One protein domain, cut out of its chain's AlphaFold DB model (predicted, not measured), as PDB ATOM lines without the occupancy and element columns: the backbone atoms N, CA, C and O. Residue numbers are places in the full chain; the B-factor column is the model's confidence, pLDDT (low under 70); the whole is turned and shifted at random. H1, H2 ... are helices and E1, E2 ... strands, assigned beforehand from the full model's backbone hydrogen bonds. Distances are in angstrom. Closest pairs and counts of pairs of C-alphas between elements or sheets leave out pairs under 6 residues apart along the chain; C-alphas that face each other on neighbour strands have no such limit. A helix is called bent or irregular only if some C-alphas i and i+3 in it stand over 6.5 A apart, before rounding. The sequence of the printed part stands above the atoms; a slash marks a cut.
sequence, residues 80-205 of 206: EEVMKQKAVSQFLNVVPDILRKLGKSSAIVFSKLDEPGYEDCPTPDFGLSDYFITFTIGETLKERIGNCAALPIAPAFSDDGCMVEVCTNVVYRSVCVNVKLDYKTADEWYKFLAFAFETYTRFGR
ATOM      1  N   GLU A  80     -43.161  14.201 -33.143       85.00
ATOM      2  CA  GLU A  80     -41.920  13.775 -32.502       85.00
ATOM      3  C   GLU A  80     -42.104  13.368 -31.034       85.00
ATOM      4  O   GLU A  80     -41.624  12.307 -30.637       85.00
ATOM      5  N   GLU A  81     -42.804  14.160 -30.219       86.88
ATOM      6  CA  GLU A  81     -43.089  13.827 -28.813       86.88
ATOM      7  C   GLU A  81     -43.937  12.562 -28.695       86.88
ATOM      8  O   GLU A  81     -43.601  11.666 -27.915       86.88
ATOM      9  N   VAL A  82     -44.963  12.430 -29.538       87.44
ATOM     10  CA  VAL A  82     -45.796  11.221 -29.593       87.44
ATOM     11  C   VAL A  82     -44.946   9.992 -29.930       87.44
ATOM     12  O   VAL A  82     -45.120   8.920 -29.341       87.44
ATOM     13  N   MET A  83     -44.000  10.116 -30.866       88.75
ATOM     14  CA  MET A  83     -43.101   9.015 -31.225       88.75
ATOM     15  C   MET A  83     -42.099   8.688 -30.112       88.75
ATOM     16  O   MET A  83     -41.879   7.505 -29.838       88.75
ATOM     17  N   LYS A  84     -41.552   9.695 -29.415       91.38
ATOM     18  CA  LYS A  84     -40.690   9.498 -28.234       91.38
ATOM     19  C   LYS A  84     -41.427   8.727 -27.137       91.38
ATOM     20  O   LYS A  84     -40.912   7.725 -26.640       91.38
ATOM     21  N   GLN A  85     -42.661   9.117 -26.815       90.19
ATOM     22  CA  GLN A  85     -43.491   8.423 -25.823       90.19
ATOM     23  C   GLN A  85     -43.781   6.969 -26.221       90.19
ATOM     24  O   GLN A  85     -43.654   6.055 -25.399       90.19
ATOM     25  N   LYS A  86     -44.128   6.727 -27.493       90.88
ATOM     26  CA  LYS A  86     -44.349   5.369 -28.019       90.88
ATOM     27  C   LYS A  86     -43.100   4.500 -27.904       90.88
ATOM     28  O   LYS A  86     -43.213   3.340 -27.512       90.88
ATOM     29  N   ALA A  87     -41.930   5.050 -28.217       93.62
ATOM     30  CA  ALA A  87     -40.669   4.330 -28.112       93.62
ATOM     31  C   ALA A  87     -40.345   3.958 -26.654       93.62
ATOM     32  O   ALA A  87     -39.986   2.813 -26.383       93.62
ATOM     33  N   VAL A  88     -40.547   4.876 -25.698       93.62
ATOM     34  CA  VAL A  88     -40.345   4.597 -24.262       93.62
ATOM     35  C   VAL A  88     -41.301   3.509 -23.774       93.62
ATOM     36  O   VAL A  88     -40.881   2.555 -23.118       93.62
ATOM     37  N   SER A  89     -42.584   3.614 -24.132       93.25
ATOM     38  CA  SER A  89     -43.591   2.608 -23.785       93.25
ATOM     39  C   SER A  89     -43.227   1.229 -24.345       93.25
ATOM     40  O   SER A  89     -43.240   0.230 -23.624       93.25
ATOM     41  N   GLN A  90     -42.821   1.162 -25.615       94.44
ATOM     42  CA  GLN A  90     -42.359  -0.078 -26.234       94.44
ATOM     43  C   GLN A  90     -41.129  -0.654 -25.523       94.44
ATOM     44  O   GLN A  90     -41.107  -1.853 -25.241       94.44
ATOM     45  N   PHE A  91     -40.129   0.178 -25.224       94.94
ATOM     46  CA  PHE A  91     -38.918  -0.246 -24.525       94.94
ATOM     47  C   PHE A  91     -39.269  -0.944 -23.208       94.94
ATOM     48  O   PHE A  91     -38.860  -2.084 -22.988       94.94
ATOM     49  N   LEU A  92     -40.092  -0.307 -22.371       93.06
ATOM     50  CA  LEU A  92     -40.485  -0.852 -21.068       93.06
ATOM     51  C   LEU A  92     -41.301  -2.148 -21.182       93.06
ATOM     52  O   LEU A  92     -41.214  -2.995 -20.296       93.06
ATOM     53  N   ASN A  93     -42.043  -2.332 -22.276       93.06
ATOM     54  CA  ASN A  93     -42.813  -3.551 -22.521       93.06
ATOM     55  C   ASN A  93     -41.955  -4.724 -23.018       93.06
ATOM     56  O   ASN A  93     -42.266  -5.875 -22.726       93.06
ATOM     57  N   VAL A  94     -40.908  -4.455 -23.802       94.19
ATOM     58  CA  VAL A  94     -40.202  -5.490 -24.578       94.19
ATOM     59  C   VAL A  94     -38.815  -5.802 -24.013       94.19
ATOM     60  O   VAL A  94     -38.406  -6.965 -23.949       94.19
ATOM     61  N   VAL A  95     -38.072  -4.780 -23.589       94.62
ATOM     62  CA  VAL A  95     -36.665  -4.928 -23.197       94.62
ATOM     63  C   VAL A  95     -36.459  -5.773 -21.938       94.62
ATOM     64  O   VAL A  95     -35.534  -6.585 -21.955       94.62
ATOM     65  N   PRO A  96     -37.295  -5.712 -20.882       94.44
ATOM     66  CA  PRO A  96     -37.124  -6.593 -19.721       94.44
ATOM     67  C   PRO A  96     -37.127  -8.089 -20.079       94.44
ATOM     68  O   PRO A  96     -36.330  -8.865 -19.545       94.44
ATOM     69  N   ASP A  97     -37.972  -8.498 -21.029       94.56
ATOM     70  CA  ASP A  97     -38.026  -9.879 -21.517       94.56
ATOM     71  C   ASP A  97     -36.785 -10.261 -22.324       94.56
ATOM     72  O   ASP A  97     -36.273 -11.376 -22.194       94.56
ATOM     73  N   ILE A  98     -36.279  -9.334 -23.136       95.31
ATOM     74  CA  ILE A  98     -35.037  -9.515 -23.893       95.31
ATOM     75  C   ILE A  98     -33.841  -9.647 -22.948       95.31
ATOM     76  O   ILE A  98     -33.051 -10.576 -23.100       95.31
ATOM     77  N   LEU A  99     -33.730  -8.777 -21.942       95.06
ATOM     78  CA  LEU A  99     -32.666  -8.842 -20.937       95.06
ATOM     79  C   LEU A  99     -32.689 -10.183 -20.202       95.06
ATOM     80  O   LEU A  99     -31.647 -10.826 -20.074       95.06
ATOM     81  N   ARG A 100     -33.879 -10.676 -19.834       93.88
ATOM     82  CA  ARG A 100     -34.033 -12.011 -19.244       93.88
ATOM     83  C   ARG A 100     -33.547 -13.120 -20.182       93.88
ATOM     84  O   ARG A 100     -32.835 -14.011 -19.727       93.88
ATOM     85  N   LYS A 101     -33.885 -13.069 -21.479       93.56
ATOM     86  CA  LYS A 101     -33.393 -14.035 -22.487       93.56
ATOM     87  C   LYS A 101     -31.869 -13.995 -22.639       93.56
ATOM     88  O   LYS A 101     -31.259 -15.035 -22.855       93.56
ATOM     89  N   LEU A 102     -31.265 -12.817 -22.494       92.75
ATOM     90  CA  LEU A 102     -29.813 -12.613 -22.517       92.75
ATOM     91  C   LEU A 102     -29.125 -12.952 -21.179       92.75
ATOM     92  O   LEU A 102     -27.908 -12.801 -21.065       92.75
ATOM     93  N   GLY A 103     -29.875 -13.385 -20.157       93.69
ATOM     94  CA  GLY A 103     -29.338 -13.686 -18.827       93.69
ATOM     95  C   GLY A 103     -28.844 -12.448 -18.069       93.69
ATOM     96  O   GLY A 103     -27.894 -12.540 -17.292       93.69
ATOM     97  N   LYS A 104     -29.446 -11.281 -18.321       93.38
ATOM     98  CA  LYS A 104     -29.088  -9.985 -17.728       93.38
ATOM     99  C   LYS A 104     -30.169  -9.504 -16.753       93.38
ATOM    100  O   LYS A 104     -31.358  -9.738 -16.960       93.38
ATOM    101  N   SER A 105     -29.747  -8.808 -15.697       91.00
ATOM    102  CA  SER A 105     -30.620  -8.014 -14.825       91.00
ATOM    103  C   SER A 105     -31.348  -6.924 -15.621       91.00
ATOM    104  O   SER A 105     -30.814  -6.367 -16.580       91.00
ATOM    105  N   SER A 106     -32.573  -6.610 -15.204       87.25
ATOM    106  CA  SER A 106     -33.411  -5.563 -15.799       87.25
ATOM    107  C   SER A 106     -33.504  -4.316 -14.915       87.25
ATOM    108  O   SER A 106     -34.514  -3.616 -14.946       87.25
ATOM    109  N   ALA A 107     -32.497  -4.067 -14.071       90.94
ATOM    110  CA  ALA A 107     -32.465  -2.889 -13.215       90.94
ATOM    111  C   ALA A 107     -32.216  -1.640 -14.074       90.94
ATOM    112  O   ALA A 107     -31.140  -1.475 -14.647       90.94
ATOM    113  N   ILE A 108     -33.235  -0.788 -14.177       91.56
ATOM    114  CA  ILE A 108     -33.182   0.480 -14.906       91.56
ATOM    115  C   ILE A 108     -33.022   1.607 -13.888       91.56
ATOM    116  O   ILE A 108     -33.789   1.693 -12.926       91.56
ATOM    117  N   VAL A 109     -32.039   2.475 -14.112       91.81
ATOM    118  CA  VAL A 109     -31.752   3.646 -13.280       91.81
ATOM    119  C   VAL A 109     -31.959   4.899 -14.117       91.81
ATOM    120  O   VAL A 109     -31.351   5.037 -15.175       91.81
ATOM    121  N   PHE A 110     -32.813   5.808 -13.650       90.50
ATOM    122  CA  PHE A 110     -33.045   7.096 -14.301       90.50
ATOM    123  C   PHE A 110     -31.972   8.101 -13.894       90.50
ATOM    124  O   PHE A 110     -31.673   8.237 -12.705       90.50
ATOM    125  N   SER A 111     -31.419   8.823 -14.867       83.12
ATOM    126  CA  SER A 111     -30.430   9.869 -14.602       83.12
ATOM    127  C   SER A 111     -31.171  11.160 -14.264       83.12
ATOM    128  O   SER A 111     -31.369  12.028 -15.105       83.12
ATOM    129  N   LYS A 112     -31.663  11.272 -13.031       74.56
ATOM    130  CA  LYS A 112     -32.257  12.522 -12.552       74.56
ATOM    131  C   LYS A 112     -31.242  13.254 -11.685       74.56
ATOM    132  O   LYS A 112     -30.826  12.728 -10.655       74.56
ATOM    133  N   LEU A 113     -30.845  14.448 -12.115       67.31
ATOM    134  CA  LEU A 113     -30.046  15.372 -11.315       67.31
ATOM    135  C   LEU A 113     -31.005  16.385 -10.686       67.31
ATOM    136  O   LEU A 113     -31.427  17.332 -11.334       67.31
ATOM    137  N   ASP A 114     -31.374  16.152  -9.426       68.94
ATOM    138  CA  ASP A 114     -32.193  17.083  -8.630       68.94
ATOM    139  C   ASP A 114     -31.319  18.098  -7.858       68.94
ATOM    140  O   ASP A 114     -31.781  18.743  -6.914       68.94
ATOM    141  N   GLU A 115     -30.037  18.225  -8.223       76.25
ATOM    142  CA  GLU A 115     -29.099  19.144  -7.578       76.25
ATOM    143  C   GLU A 115     -29.165  20.546  -8.204       76.25
ATOM    144  O   GLU A 115     -28.996  20.677  -9.421       76.25
ATOM    145  N   PRO A 116     -29.348  21.604  -7.387       78.81
ATOM    146  CA  PRO A 116     -29.351  22.977  -7.873       78.81
ATOM    147  C   PRO A 116     -28.059  23.338  -8.616       78.81
ATOM    148  O   PRO A 116     -26.966  23.181  -8.068       78.81
ATOM    149  N   GLY A 117     -28.179  23.864  -9.833       79.38
ATOM    150  CA  GLY A 117     -27.059  24.211 -10.715       79.38
ATOM    151  C   GLY A 117     -26.675  23.132 -11.735       79.38
ATOM    152  O   GLY A 117     -25.780  23.370 -12.549       79.38
ATOM    153  N   TYR A 118     -27.336  21.972 -11.715       75.88
ATOM    154  CA  TYR A 118     -27.141  20.878 -12.673       75.88
ATOM    155  C   TYR A 118     -28.404  20.545 -13.478       75.88
ATOM    156  O   TYR A 118     -28.418  19.542 -14.194       75.88
ATOM    157  N   GLU A 119     -29.443  21.377 -13.399       77.19
ATOM    158  CA  GLU A 119     -30.740  21.140 -14.043       77.19
ATOM    159  C   GLU A 119     -30.618  21.018 -15.569       77.19
ATOM    160  O   GLU A 119     -31.299  20.199 -16.182       77.19
ATOM    161  N   ASP A 120     -29.695  21.774 -16.165       76.50
ATOM    162  CA  ASP A 120     -29.440  21.788 -17.609       76.50
ATOM    163  C   ASP A 120     -28.287  20.855 -18.024       76.50
ATOM    164  O   ASP A 120     -27.772  20.941 -19.144       76.50
ATOM    165  N   CYS A 121     -27.816  19.978 -17.130       80.56
ATOM    166  CA  CYS A 121     -26.712  19.082 -17.456       80.56
ATOM    167  C   CYS A 121     -27.161  18.039 -18.500       80.56
ATOM    168  O   CYS A 121     -28.081  17.260 -18.229       80.56
ATOM    169  N   PRO A 122     -26.504  17.964 -19.676       87.19
ATOM    170  CA  PRO A 122     -26.891  17.049 -20.741       87.19
ATOM    171  C   PRO A 122     -26.520  15.613 -20.358       87.19
ATOM    172  O   PRO A 122     -25.424  15.129 -20.644       87.19
ATOM    173  N   THR A 123     -27.437  14.923 -19.685       89.38
ATOM    174  CA  THR A 123     -27.272  13.529 -19.258       89.38
ATOM    175  C   THR A 123     -28.148  12.584 -20.089       89.38
ATOM    176  O   THR A 123     -29.155  13.009 -20.665       89.38
ATOM    177  N   PRO A 124     -27.775  11.297 -20.216       94.00
ATOM    178  CA  PRO A 124     -28.678  10.283 -20.763       94.00
ATOM    179  C   PRO A 124     -29.944  10.175 -19.908       94.00
ATOM    180  O   PRO A 124     -29.861  10.359 -18.701       94.00
ATOM    181  N   ASP A 125     -31.091   9.806 -20.474       93.88
ATOM    182  CA  ASP A 125     -32.357   9.758 -19.720       93.88
ATOM    183  C   ASP A 125     -32.354   8.664 -18.639       93.88
ATOM    184  O   ASP A 125     -32.831   8.854 -17.518       93.88
ATOM    185  N   PHE A 126     -31.800   7.498 -18.970       94.81
ATOM    186  CA  PHE A 126     -31.676   6.372 -18.049       94.81
ATOM    187  C   PHE A 126     -30.623   5.373 -18.531       94.81
ATOM    188  O   PHE A 126     -30.066   5.499 -19.623       94.81
ATOM    189  N   GLY A 127     -30.344   4.348 -17.733       94.88
ATOM    190  CA  GLY A 127     -29.399   3.301 -18.094       94.88
ATOM    191  C   GLY A 127     -29.600   1.990 -17.351       94.88
ATOM    192  O   GLY A 127     -30.366   1.890 -16.393       94.88
ATOM    193  N   LEU A 128     -28.867   0.982 -17.812       94.62
ATOM    194  CA  LEU A 128     -28.646  -0.279 -17.119       94.62
ATOM    195  C   LEU A 128     -27.279  -0.186 -16.430       94.62
ATOM    196  O   LEU A 128     -26.237  -0.446 -17.044       94.62
ATOM    197  N   SER A 129     -27.285   0.237 -15.166       86.19
ATOM    198  CA  SER A 129     -26.077   0.585 -14.403       86.19
ATOM    199  C   SER A 129     -25.059  -0.552 -14.333       86.19
ATOM    200  O   SER A 129     -23.863  -0.307 -14.457       86.19
ATOM    201  N   ASP A 130     -25.533  -1.794 -14.224       89.75
ATOM    202  CA  ASP A 130     -24.689  -2.992 -14.113       89.75
ATOM    203  C   ASP A 130     -23.813  -3.232 -15.355       89.75
ATOM    204  O   ASP A 130     -22.858  -4.010 -15.311       89.75
ATOM    205  N   TYR A 131     -24.138  -2.580 -16.475       91.75
ATOM    206  CA  TYR A 131     -23.491  -2.798 -17.768       91.75
ATOM    207  C   TYR A 131     -22.908  -1.530 -18.380       91.75
ATOM    208  O   TYR A 131     -22.395  -1.597 -19.492       91.75
ATOM    209  N   PHE A 132     -23.004  -0.387 -17.690       92.81
ATOM    210  CA  PHE A 132     -22.611   0.922 -18.225       92.81
ATOM    211  C   PHE A 132     -23.229   1.205 -19.606       92.81
ATOM    212  O   PHE A 132     -22.592   1.792 -20.485       92.81
ATOM    213  N   ILE A 133     -24.481   0.770 -19.788       95.88
ATOM    214  CA  ILE A 133     -25.278   1.055 -20.981       95.88
ATOM    215  C   ILE A 133     -26.300   2.129 -20.634       95.88
ATOM    216  O   ILE A 133     -27.038   1.981 -19.662       95.88
ATOM    217  N   THR A 134     -26.362   3.186 -21.431       96.62
ATOM    218  CA  THR A 134     -27.293   4.305 -21.256       96.62
ATOM    219  C   THR A 134     -28.203   4.464 -22.466       96.62
ATOM    220  O   THR A 134     -27.919   3.944 -23.546       96.62
ATOM    221  N   PHE A 135     -29.313   5.170 -22.275       96.62
ATOM    222  CA  PHE A 135     -30.312   5.425 -23.301       96.62
ATOM    223  C   PHE A 135     -30.651   6.909 -23.362       96.62
ATOM    224  O   PHE A 135     -30.829   7.558 -22.329       96.62
ATOM    225  N   THR A 136     -30.783   7.411 -24.587       96.19
ATOM    226  CA  THR A 136     -31.148   8.801 -24.879       96.19
ATOM    227  C   THR A 136     -32.400   8.814 -25.749       96.19
ATOM    228  O   THR A 136     -32.419   8.198 -26.813       96.19
ATOM    229  N   ILE A 137     -33.466   9.472 -25.302       94.75
ATOM    230  CA  ILE A 137     -34.773   9.459 -25.962       94.75
ATOM    231  C   ILE A 137     -34.791  10.461 -27.118       94.75
ATOM    232  O   ILE A 137     -34.620  11.663 -26.928       94.75
ATOM    233  N   GLY A 138     -35.064   9.971 -28.329       89.38
ATOM    234  CA  GLY A 138     -35.321  10.805 -29.510       89.38
ATOM    235  C   GLY A 138     -34.088  11.429 -30.177       89.38
ATOM    236  O   GLY A 138     -34.132  11.719 -31.372       89.38
ATOM    237  N   GLU A 139     -32.968  11.532 -29.473       92.88
ATOM    238  CA  GLU A 139     -31.684  12.030 -29.979       92.88
ATOM    239  C   GLU A 139     -30.533  11.101 -29.569       92.88
ATOM    240  O   GLU A 139     -30.681  10.220 -28.723       92.88
ATOM    241  N   THR A 140     -29.387  11.260 -30.213       95.81
ATOM    242  CA  THR A 140     -28.137  10.600 -29.831       95.81
ATOM    243  C   THR A 140     -27.496  11.318 -28.641       95.81
ATOM    244  O   THR A 140     -27.727  12.505 -28.404       95.81
ATOM    245  N   LEU A 141     -26.651  10.624 -27.882       95.69
ATOM    246  CA  LEU A 141     -25.893  11.256 -26.805       95.69
ATOM    247  C   LEU A 141     -24.923  12.304 -27.352       95.69
ATOM    248  O   LEU A 141     -24.691  13.317 -26.691       95.69
ATOM    249  N   LYS A 142     -24.378  12.096 -28.557       95.88
ATOM    250  CA  LYS A 142     -23.533  13.084 -29.230       95.88
ATOM    251  C   LYS A 142     -24.284  14.374 -29.543       95.88
ATOM    252  O   LYS A 142     -23.705  15.441 -29.354       95.88
ATOM    253  N   GLU A 143     -25.530  14.290 -30.004       95.19
ATOM    254  CA  GLU A 143     -26.389  15.462 -30.230       95.19
ATOM    255  C   GLU A 143     -26.665  16.194 -28.910       95.19
ATOM    256  O   GLU A 143     -26.481  17.409 -28.846       95.19
ATOM    257  N   ARG A 144     -26.982  15.450 -27.841       93.31
ATOM    258  CA  ARG A 144     -27.301  16.016 -26.522       93.31
ATOM    259  C   ARG A 144     -26.107  16.679 -25.823       93.31
ATOM    260  O   ARG A 144     -26.231  17.780 -25.298       93.31
ATOM    261  N   ILE A 145     -24.954  16.008 -25.775       92.06
ATOM    262  CA  ILE A 145     -23.744  16.504 -25.088       92.06
ATOM    263  C   ILE A 145     -22.944  17.466 -25.976       92.06
ATOM    264  O   ILE A 145     -22.237  18.348 -25.482       92.06
ATOM    265  N   GLY A 146     -23.006  17.290 -27.295       91.19
ATOM    266  CA  GLY A 146     -22.197  18.035 -28.248       91.19
ATOM    267  C   GLY A 146     -20.714  17.641 -28.232       91.19
ATOM    268  O   GLY A 146     -20.317  16.475 -28.087       91.19
ATOM    269  N   ASN A 147     -19.845  18.625 -28.465       91.00
ATOM    270  CA  ASN A 147     -18.396  18.428 -28.477       91.00
ATOM    271  C   ASN A 147     -17.802  18.677 -27.092       91.00
ATOM    272  O   ASN A 147     -17.558  19.817 -26.709       91.00
ATOM    273  N   CYS A 148     -17.501  17.593 -26.379       89.38
ATOM    274  CA  CYS A 148     -16.804  17.633 -25.103       89.38
ATOM    275  C   CYS A 148     -15.469  16.883 -25.203       89.38
ATOM    276  O   CYS A 148     -15.444  15.678 -25.442       89.38
ATOM    277  N   ALA A 149     -14.349  17.582 -25.004       91.00
ATOM    278  CA  ALA A 149     -13.016  16.969 -25.039       91.00
ATOM    279  C   ALA A 149     -12.800  15.951 -23.903       91.00
ATOM    280  O   ALA A 149     -12.013  15.021 -24.052       91.00
ATOM    281  N   ALA A 150     -13.512  16.119 -22.782       91.69
ATOM    282  CA  ALA A 150     -13.466  15.196 -21.652       91.69
ATOM    283  C   ALA A 150     -14.332  13.934 -21.860       91.69
ATOM    284  O   ALA A 150     -14.101  12.910 -21.213       91.69
ATOM    285  N   LEU A 151     -15.316  14.014 -22.761       92.31
ATOM    286  CA  LEU A 151     -16.263  12.948 -23.091       92.31
ATOM    287  C   LEU A 151     -16.361  12.780 -24.618       92.31
ATOM    288  O   LEU A 151     -17.397  13.092 -25.210       92.31
ATOM    289  N   PRO A 152     -15.288  12.341 -25.304       94.75
ATOM    290  CA  PRO A 152     -15.379  11.959 -26.704       94.75
ATOM    291  C   PRO A 152     -16.398  10.829 -26.890       94.75
ATOM    292  O   PRO A 152     -16.330   9.787 -26.236       94.75
ATOM    293  N   ILE A 153     -17.320  11.047 -27.826       96.69
ATOM    294  CA  ILE A 153     -18.365  10.102 -28.216       96.69
ATOM    295  C   ILE A 153     -18.134   9.730 -29.679       96.69
ATOM    296  O   ILE A 153     -18.058  10.620 -30.532       96.69
ATOM    297  N   ALA A 154     -18.006   8.433 -29.954       95.31
ATOM    298  CA  ALA A 154     -17.793   7.896 -31.294       95.31
ATOM    299  C   ALA A 154     -18.828   6.809 -31.621       95.31
ATOM    300  O   ALA A 154     -19.123   5.982 -30.756       95.31
ATOM    301  N   PRO A 155     -19.365   6.763 -32.851       96.75
ATOM    302  CA  PRO A 155     -20.281   5.704 -33.247       96.75
ATOM    303  C   PRO A 155     -19.530   4.380 -33.449       96.75
ATOM    304  O   PRO A 155     -18.415   4.343 -33.976       96.75
ATOM    305  N   ALA A 156     -20.169   3.285 -33.061       96.25
ATOM    306  CA  ALA A 156     -19.774   1.916 -33.350       96.25
ATOM    307  C   ALA A 156     -20.914   1.224 -34.101       96.25
ATOM    308  O   ALA A 156     -22.082   1.381 -33.748       96.25
ATOM    309  N   PHE A 157     -20.563   0.451 -35.125       95.69
ATOM    310  CA  PHE A 157     -21.516  -0.217 -36.006       95.69
ATOM    311  C   PHE A 157     -21.346  -1.730 -35.928       95.69
ATOM    312  O   PHE A 157     -20.213  -2.217 -35.867       95.69
ATOM    313  N   SER A 158     -22.462  -2.453 -35.929       93.38
ATOM    314  CA  SER A 158     -22.483  -3.898 -36.147       93.38
ATOM    315  C   SER A 158     -22.539  -4.205 -37.643       93.38
ATOM    316  O   SER A 158     -23.002  -3.380 -38.430       93.38
ATOM    317  N   ASP A 159     -22.204  -5.437 -38.020       86.38
ATOM    318  CA  ASP A 159     -22.364  -5.923 -39.401       86.38
ATOM    319  C   ASP A 159     -23.831  -5.855 -39.870       86.38
ATOM    320  O   ASP A 159     -24.115  -5.540 -41.022       86.38
ATOM    321  N   ASP A 160     -24.770  -6.040 -38.935       82.38
ATOM    322  CA  ASP A 160     -26.221  -5.929 -39.144       82.38
ATOM    323  C   ASP A 160     -26.742  -4.476 -39.249       82.38
ATOM    324  O   ASP A 160     -27.951  -4.257 -39.338       82.38
ATOM    325  N   GLY A 161     -25.862  -3.469 -39.201       87.81
ATOM    326  CA  GLY A 161     -26.235  -2.054 -39.302       87.81
ATOM    327  C   GLY A 161     -26.761  -1.403 -38.014       87.81
ATOM    328  O   GLY A 161     -27.179  -0.245 -38.053       87.81
ATOM    329  N   CYS A 162     -26.729  -2.084 -36.863       91.69
ATOM    330  CA  CYS A 162     -27.003  -1.451 -35.573       91.69
ATOM    331  C   CYS A 162     -25.906  -0.431 -35.250       91.69
ATOM    332  O   CYS A 162     -24.720  -0.730 -35.375       91.69
ATOM    333  N   MET A 163     -26.298   0.756 -34.790       95.00
ATOM    334  CA  MET A 163     -25.376   1.813 -34.376       95.00
ATOM    335  C   MET A 163     -25.559   2.107 -32.889       95.00
ATOM    336  O   MET A 163     -26.673   2.379 -32.439       95.00
ATOM    337  N   VAL A 164     -24.465   2.054 -32.137       96.94
ATOM    338  CA  VAL A 164     -24.403   2.491 -30.736       96.94
ATOM    339  C   VAL A 164     -23.285   3.509 -30.583       96.94
ATOM    340  O   VAL A 164     -22.350   3.549 -31.381       96.94
ATOM    341  N   GLU A 165     -23.345   4.324 -29.546       97.69
ATOM    342  CA  GLU A 165     -22.328   5.331 -29.278       97.69
ATOM    343  C   GLU A 165     -21.418   4.875 -28.145       97.69
ATOM    344  O   GLU A 165     -21.879   4.465 -27.086       97.69
ATOM    345  N   VAL A 166     -20.111   4.974 -28.344       97.00
ATOM    346  CA  VAL A 166     -19.110   4.712 -27.313       97.00
ATOM    347  C   VAL A 166     -18.657   6.052 -26.758       97.00
ATOM    348  O   VAL A 166     -17.960   6.810 -27.435       97.00
ATOM    349  N   CYS A 167     -19.058   6.344 -25.526       95.38
ATOM    350  CA  CYS A 167     -18.634   7.524 -24.793       95.38
ATOM    351  C   CYS A 167     -17.458   7.147 -23.891       95.38
ATOM    352  O   CYS A 167     -17.566   6.259 -23.045       95.38
ATOM    353  N   THR A 168     -16.317   7.801 -24.091       94.50
ATOM    354  CA  THR A 168     -15.109   7.560 -23.297       94.50
ATOM    355  C   THR A 168     -14.878   8.734 -22.365       94.50
ATOM    356  O   THR A 168     -14.664   9.853 -22.814       94.50
ATOM    357  N   ASN A 169     -14.867   8.484 -21.063       92.31
ATOM    358  CA  ASN A 169     -14.465   9.463 -20.070       92.31
ATOM    359  C   ASN A 169     -12.944   9.453 -19.931       92.31
ATOM    360  O   ASN A 169     -12.368   8.551 -19.322       92.31
ATOM    361  N   VAL A 170     -12.278  10.465 -20.489       91.94
ATOM    362  CA  VAL A 170     -10.804  10.533 -20.471       91.94
ATOM    363  C   VAL A 170     -10.241  10.870 -19.089       91.94
ATOM    364  O   VAL A 170      -9.085  10.555 -18.815       91.94
ATOM    365  N   VAL A 171     -11.049  11.481 -18.215       90.12
ATOM    366  CA  VAL A 171     -10.643  11.877 -16.858       90.12
ATOM    367  C   VAL A 171     -10.544  10.649 -15.959       90.12
ATOM    368  O   VAL A 171      -9.522  10.434 -15.314       90.12
ATOM    369  N   TYR A 172     -11.585   9.815 -15.964       88.19
ATOM    370  CA  TYR A 172     -11.675   8.621 -15.118       88.19
ATOM    371  C   TYR A 172     -11.302   7.323 -15.838       88.19
ATOM    372  O   TYR A 172     -11.326   6.262 -15.221       88.19
ATOM    373  N   ARG A 173     -10.949   7.401 -17.128       88.06
ATOM    374  CA  ARG A 173     -10.652   6.249 -17.994       88.06
ATOM    375  C   ARG A 173     -11.769   5.205 -17.984       88.06
ATOM    376  O   ARG A 173     -11.507   4.012 -17.987       88.06
ATOM    377  N   SER A 174     -13.016   5.661 -17.970       90.50
ATOM    378  CA  SER A 174     -14.186   4.792 -18.054       90.50
ATOM    379  C   SER A 174     -14.847   4.906 -19.422       90.50
ATOM    380  O   SER A 174     -14.641   5.870 -20.161       90.50
ATOM    381  N   VAL A 175     -15.642   3.902 -19.774       93.50
ATOM    382  CA  VAL A 175     -16.412   3.871 -21.017       93.50
ATOM    383  C   VAL A 175     -17.861   3.579 -20.667       93.50
ATOM    384  O   VAL A 175     -18.127   2.732 -19.816       93.50
ATOM    385  N   CYS A 176     -18.792   4.247 -21.336       94.38
ATOM    386  CA  CYS A 176     -20.185   3.829 -21.389       94.38
ATOM    387  C   CYS A 176     -20.639   3.693 -22.842       94.38
ATOM    388  O   CYS A 176     -20.103   4.337 -23.750       94.38
ATOM    389  N   VAL A 177     -21.609   2.812 -23.063       97.31
ATOM    390  CA  VAL A 177     -22.236   2.624 -24.371       97.31
ATOM    391  C   VAL A 177     -23.620   3.243 -24.326       97.31
ATOM    392  O   VAL A 177     -24.433   2.864 -23.494       97.31
ATOM    393  N   ASN A 178     -23.901   4.177 -25.222       97.69
ATOM    394  CA  ASN A 178     -25.209   4.789 -25.335       97.69
ATOM    395  C   ASN A 178     -25.983   4.234 -26.530       97.69
ATOM    396  O   ASN A 178     -25.438   4.054 -27.622       97.69
ATOM    397  N   VAL A 179     -27.271   3.991 -26.322       97.19
ATOM    398  CA  VAL A 179     -28.209   3.579 -27.362       97.19
ATOM    399  C   VAL A 179     -29.271   4.661 -27.509       97.19
ATOM    400  O   VAL A 179     -29.985   4.981 -26.559       97.19
ATOM    401  N   LYS A 180     -29.417   5.207 -28.719       96.12
ATOM    402  CA  LYS A 180     -30.557   6.068 -29.037       96.12
ATOM    403  C   LYS A 180     -31.848   5.260 -28.912       96.12
ATOM    404  O   LYS A 180     -32.003   4.216 -29.553       96.12
ATOM    405  N   LEU A 181     -32.764   5.757 -28.093       95.38
ATOM    406  CA  LEU A 181     -34.082   5.187 -27.899       95.38
ATOM    407  C   LEU A 181     -35.046   5.818 -28.901       95.38
ATOM    408  O   LEU A 181     -35.500   6.955 -28.761       95.38
ATOM    409  N   ASP A 182     -35.345   5.027 -29.917       92.75
ATOM    410  CA  ASP A 182     -36.376   5.232 -30.921       92.75
ATOM    411  C   ASP A 182     -37.236   3.953 -31.001       92.75
ATOM    412  O   ASP A 182     -37.050   2.995 -30.242       92.75
ATOM    413  N   TYR A 183     -38.239   3.956 -31.873       90.69
ATOM    414  CA  TYR A 183     -39.114   2.802 -32.037       90.69
ATOM    415  C   TYR A 183     -38.377   1.662 -32.758       90.69
ATOM    416  O   TYR A 183     -37.949   1.833 -33.899       90.69
ATOM    417  N   LYS A 184     -38.297   0.484 -32.125       91.00
ATOM    418  CA  LYS A 184     -37.668  -0.730 -32.674       91.00
ATOM    419  C   LYS A 184     -38.498  -1.974 -32.369       91.00
ATOM    420  O   LYS A 184     -38.984  -2.162 -31.261       91.00
ATOM    421  N   THR A 185     -38.648  -2.874 -33.324       91.38
ATOM    422  CA  THR A 185     -39.237  -4.201 -33.089       91.38
ATOM    423  C   THR A 185     -38.474  -4.978 -32.004       91.38
ATOM    424  O   THR A 185     -37.337  -4.659 -31.656       91.38
ATOM    425  N   ALA A 186     -39.088  -6.028 -31.451       92.25
ATOM    426  CA  ALA A 186     -38.442  -6.846 -30.422       92.25
ATOM    427  C   ALA A 186     -37.135  -7.497 -30.907       92.25
ATOM    428  O   ALA A 186     -36.164  -7.562 -30.154       92.25
ATOM    429  N   ASP A 187     -37.090  -7.931 -32.167       92.62
ATOM    430  CA  ASP A 187     -35.890  -8.524 -32.761       92.62
ATOM    431  C   ASP A 187     -34.786  -7.480 -32.959       92.62
ATOM    432  O   ASP A 187     -33.617  -7.748 -32.682       92.62
ATOM    433  N   GLU A 188     -35.146  -6.259 -33.361       93.50
ATOM    434  CA  GLU A 188     -34.201  -5.143 -33.424       93.50
ATOM    435  C   GLU A 188     -33.664  -4.798 -32.031       93.50
ATOM    436  O   GLU A 188     -32.451  -4.708 -31.863       93.50
ATOM    437  N   TRP A 189     -34.521  -4.689 -31.008       95.25
ATOM    438  CA  TRP A 189     -34.069  -4.472 -29.629       95.25
ATOM    439  C   TRP A 189     -33.110  -5.565 -29.154       95.25
ATOM    440  O   TRP A 189     -32.115  -5.257 -28.500       95.25
ATOM    441  N   TYR A 190     -33.368  -6.825 -29.509       95.12
ATOM    442  CA  TYR A 190     -32.472  -7.930 -29.183       95.12
ATOM    443  C   TYR A 190     -31.090  -7.727 -29.808       95.12
ATOM    444  O   TYR A 190     -30.086  -7.797 -29.098       95.12
ATOM    445  N   LYS A 191     -31.033  -7.417 -31.108       94.56
ATOM    446  CA  LYS A 191     -29.773  -7.158 -31.822       94.56
ATOM    447  C   LYS A 191     -29.023  -5.956 -31.250       94.56
ATOM    448  O   LYS A 191     -27.834  -6.064 -30.963       94.56
ATOM    449  N   PHE A 192     -29.720  -4.843 -31.023       95.19
ATOM    450  CA  PHE A 192     -29.131  -3.624 -30.466       95.19
ATOM    451  C   PHE A 192     -28.553  -3.856 -29.071       95.19
ATOM    452  O   PHE A 192     -27.429  -3.440 -28.803       95.19
ATOM    453  N   LEU A 193     -29.285  -4.538 -28.186       95.62
ATOM    454  CA  LEU A 193     -28.804  -4.814 -26.832       95.62
ATOM    455  C   LEU A 193     -27.647  -5.813 -26.839       95.62
ATOM    456  O   LEU A 193     -26.649  -5.571 -26.164       95.62
ATOM    457  N   ALA A 194     -27.732  -6.888 -27.629       95.44
ATOM    458  CA  ALA A 194     -26.630  -7.835 -27.787       95.44
ATOM    459  C   ALA A 194     -25.348  -7.126 -28.256       95.44
ATOM    460  O   ALA A 194     -24.293  -7.284 -27.637       95.44
ATOM    461  N   PHE A 195     -25.464  -6.271 -29.275       96.50
ATOM    462  CA  PHE A 195     -24.345  -5.488 -29.785       96.50
ATOM    463  C   PHE A 195     -23.842  -4.441 -28.781       96.50
ATOM    464  O   PHE A 195     -22.633  -4.246 -28.655       96.50
ATOM    465  N   ALA A 196     -24.725  -3.793 -28.016       96.06
ATOM    466  CA  ALA A 196     -24.324  -2.853 -26.971       96.06
ATOM    467  C   ALA A 196     -23.509  -3.551 -25.866       96.06
ATOM    468  O   ALA A 196     -22.464  -3.040 -25.456       96.06
ATOM    469  N   PHE A 197     -23.925  -4.748 -25.433       95.38
ATOM    470  CA  PHE A 197     -23.173  -5.556 -24.464       95.38
ATOM    471  C   PHE A 197     -21.811  -6.003 -25.006       95.38
ATOM    472  O   PHE A 197     -20.807  -5.947 -24.285       95.38
ATOM    473  N   GLU A 198     -21.758  -6.445 -26.262       94.56
ATOM    474  CA  GLU A 198     -20.508  -6.814 -26.927       94.56
ATOM    475  C   GLU A 198     -19.564  -5.610 -27.030       94.56
ATOM    476  O   GLU A 198     -18.399  -5.685 -26.635       94.56
ATOM    477  N   THR A 199     -20.091  -4.471 -27.481       95.00
ATOM    478  CA  THR A 199     -19.355  -3.212 -27.618       95.00
ATOM    479  C   THR A 199     -18.781  -2.777 -26.276       95.00
ATOM    480  O   THR A 199     -17.586  -2.477 -26.188       95.00
ATOM    481  N   TYR A 200     -19.577  -2.813 -25.206       93.44
ATOM    482  CA  TYR A 200     -19.079  -2.495 -23.873       93.44
ATOM    483  C   TYR A 200     -17.983  -3.472 -23.432       93.44
ATOM    484  O   TYR A 200     -16.950  -3.052 -22.921       93.44
ATOM    485  N   THR A 201     -18.133  -4.768 -23.704       91.56
ATOM    486  CA  THR A 201     -17.095  -5.762 -23.382       91.56
ATOM    487  C   THR A 201     -15.790  -5.501 -24.147       91.56
ATOM    488  O   THR A 201     -14.704  -5.692 -23.594       91.56
ATOM    489  N   ARG A 202     -15.887  -5.036 -25.400       89.44
ATOM    490  CA  ARG A 202     -14.742  -4.712 -26.264       89.44
ATOM    491  C   ARG A 202     -13.991  -3.461 -25.808       89.44
ATOM    492  O   ARG A 202     -12.762  -3.444 -25.851       89.44
ATOM    493  N   PHE A 203     -14.714  -2.414 -25.412       83.44
ATOM    494  CA  PHE A 203     -14.125  -1.104 -25.114       83.44
ATOM    495  C   PHE A 203     -13.952  -0.812 -23.618       83.44
ATOM    496  O   PHE A 203     -13.011  -0.115 -23.252       83.44
ATOM    497  N   GLY A 204     -14.822  -1.345 -22.761       68.44
ATOM    498  CA  GLY A 204     -14.895  -1.047 -21.326       68.44
ATOM    499  C   GLY A 204     -13.910  -1.808 -20.437       68.44
ATOM    500  O   GLY A 204     -13.855  -1.544 -19.244       68.44
ATOM    501  N   ARG A 205     -13.117  -2.736 -20.987       59.94
ATOM    502  CA  ARG A 205     -12.079  -3.486 -20.247       59.94
ATOM    503  C   ARG A 205     -10.691  -2.819 -20.256       59.94
ATOM    504  O   ARG A 205      -9.689  -3.529 -20.173       59.94
TER     505      ARG A 205
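AT A GLANCE: This is residues 80 to 205 of the 206 residues of an uncharacterized protein of Lachnospiraceae bacterium (UniProt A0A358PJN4). A strongly twisted five-stranded sheet has the long helix H3 packed over one face and the short H2 over the other, while the kinked H1 stands at one end, by the last residues of E2 and E5. Residues 114 to 120 stick out as a free loop. The 126 printed residues hold H1 E1 E2 H2 E3 E4 E5 H3 in chain order, class mixed helices and strands; the mixed sheet runs E1 E2 E5 E4 E3. The whole is compact, radius of gyration of the C-alphas 14.2 A, spanning 37 by 34 by 25 A.

IN THESE COORDINATES: H1, residues 80 to 101, 30.8 A, begins at C-alpha (-41.920, 13.775, -32.502); it is irregular, C-alphas 93 and 96 being 7.0 A apart, with a kink of 36 degrees near residue 94. E1 is 126 to 128, E2 133 to 137, H2 141 to 145, E3 153 to 157, E4 163 to 169, 19.6 A, and E5 174 to 181, 22.2 A. H3, 186 to 203, 25.5 A, ends at C-alpha (-14.125, -1.104, -25.114).

HOW THE PARTS SIT: E2 and E5 are parallel, N 134 to O 177 2.8 A. Hairpin E1 and E2 has N 128 to O 133 at 2.8 A. E3 E4 E5 form a meander, each strand the antiparallel neighbour of the one before: N 156 to O 164 and N 178 to O 165 are 2.8 A. E2, H2, E3 form a split strand-helix-strand unit, E5 and E4 between its strands, with a right-handed crossover. H3 is on the sheet, height 8.7 A, closest C-alphas Val 177 and Tyr 200, 6.0 A. H2 is on the opposite face, height 8.2 A. H1 only grazes the sheet with residues 81 to 91. Its residues 94 to 98 alone touch H3, about perpendicular at 73 degrees; the closest C-alphas, Ile 98 and Tyr 190, are 6.1 A apart. H2 and H3 have every O i to N i+4 pair within hydrogen-bond range, H1 16 of 18.

THE WHOLE: The farthest C-alphas, Pro 116 and Asp 159, are 43.3 A apart. The printed part has no cut. The link H1 to E1 is long, 24 residues. Residues 113 to 114 and 204 to 205 have pLDDT under 70.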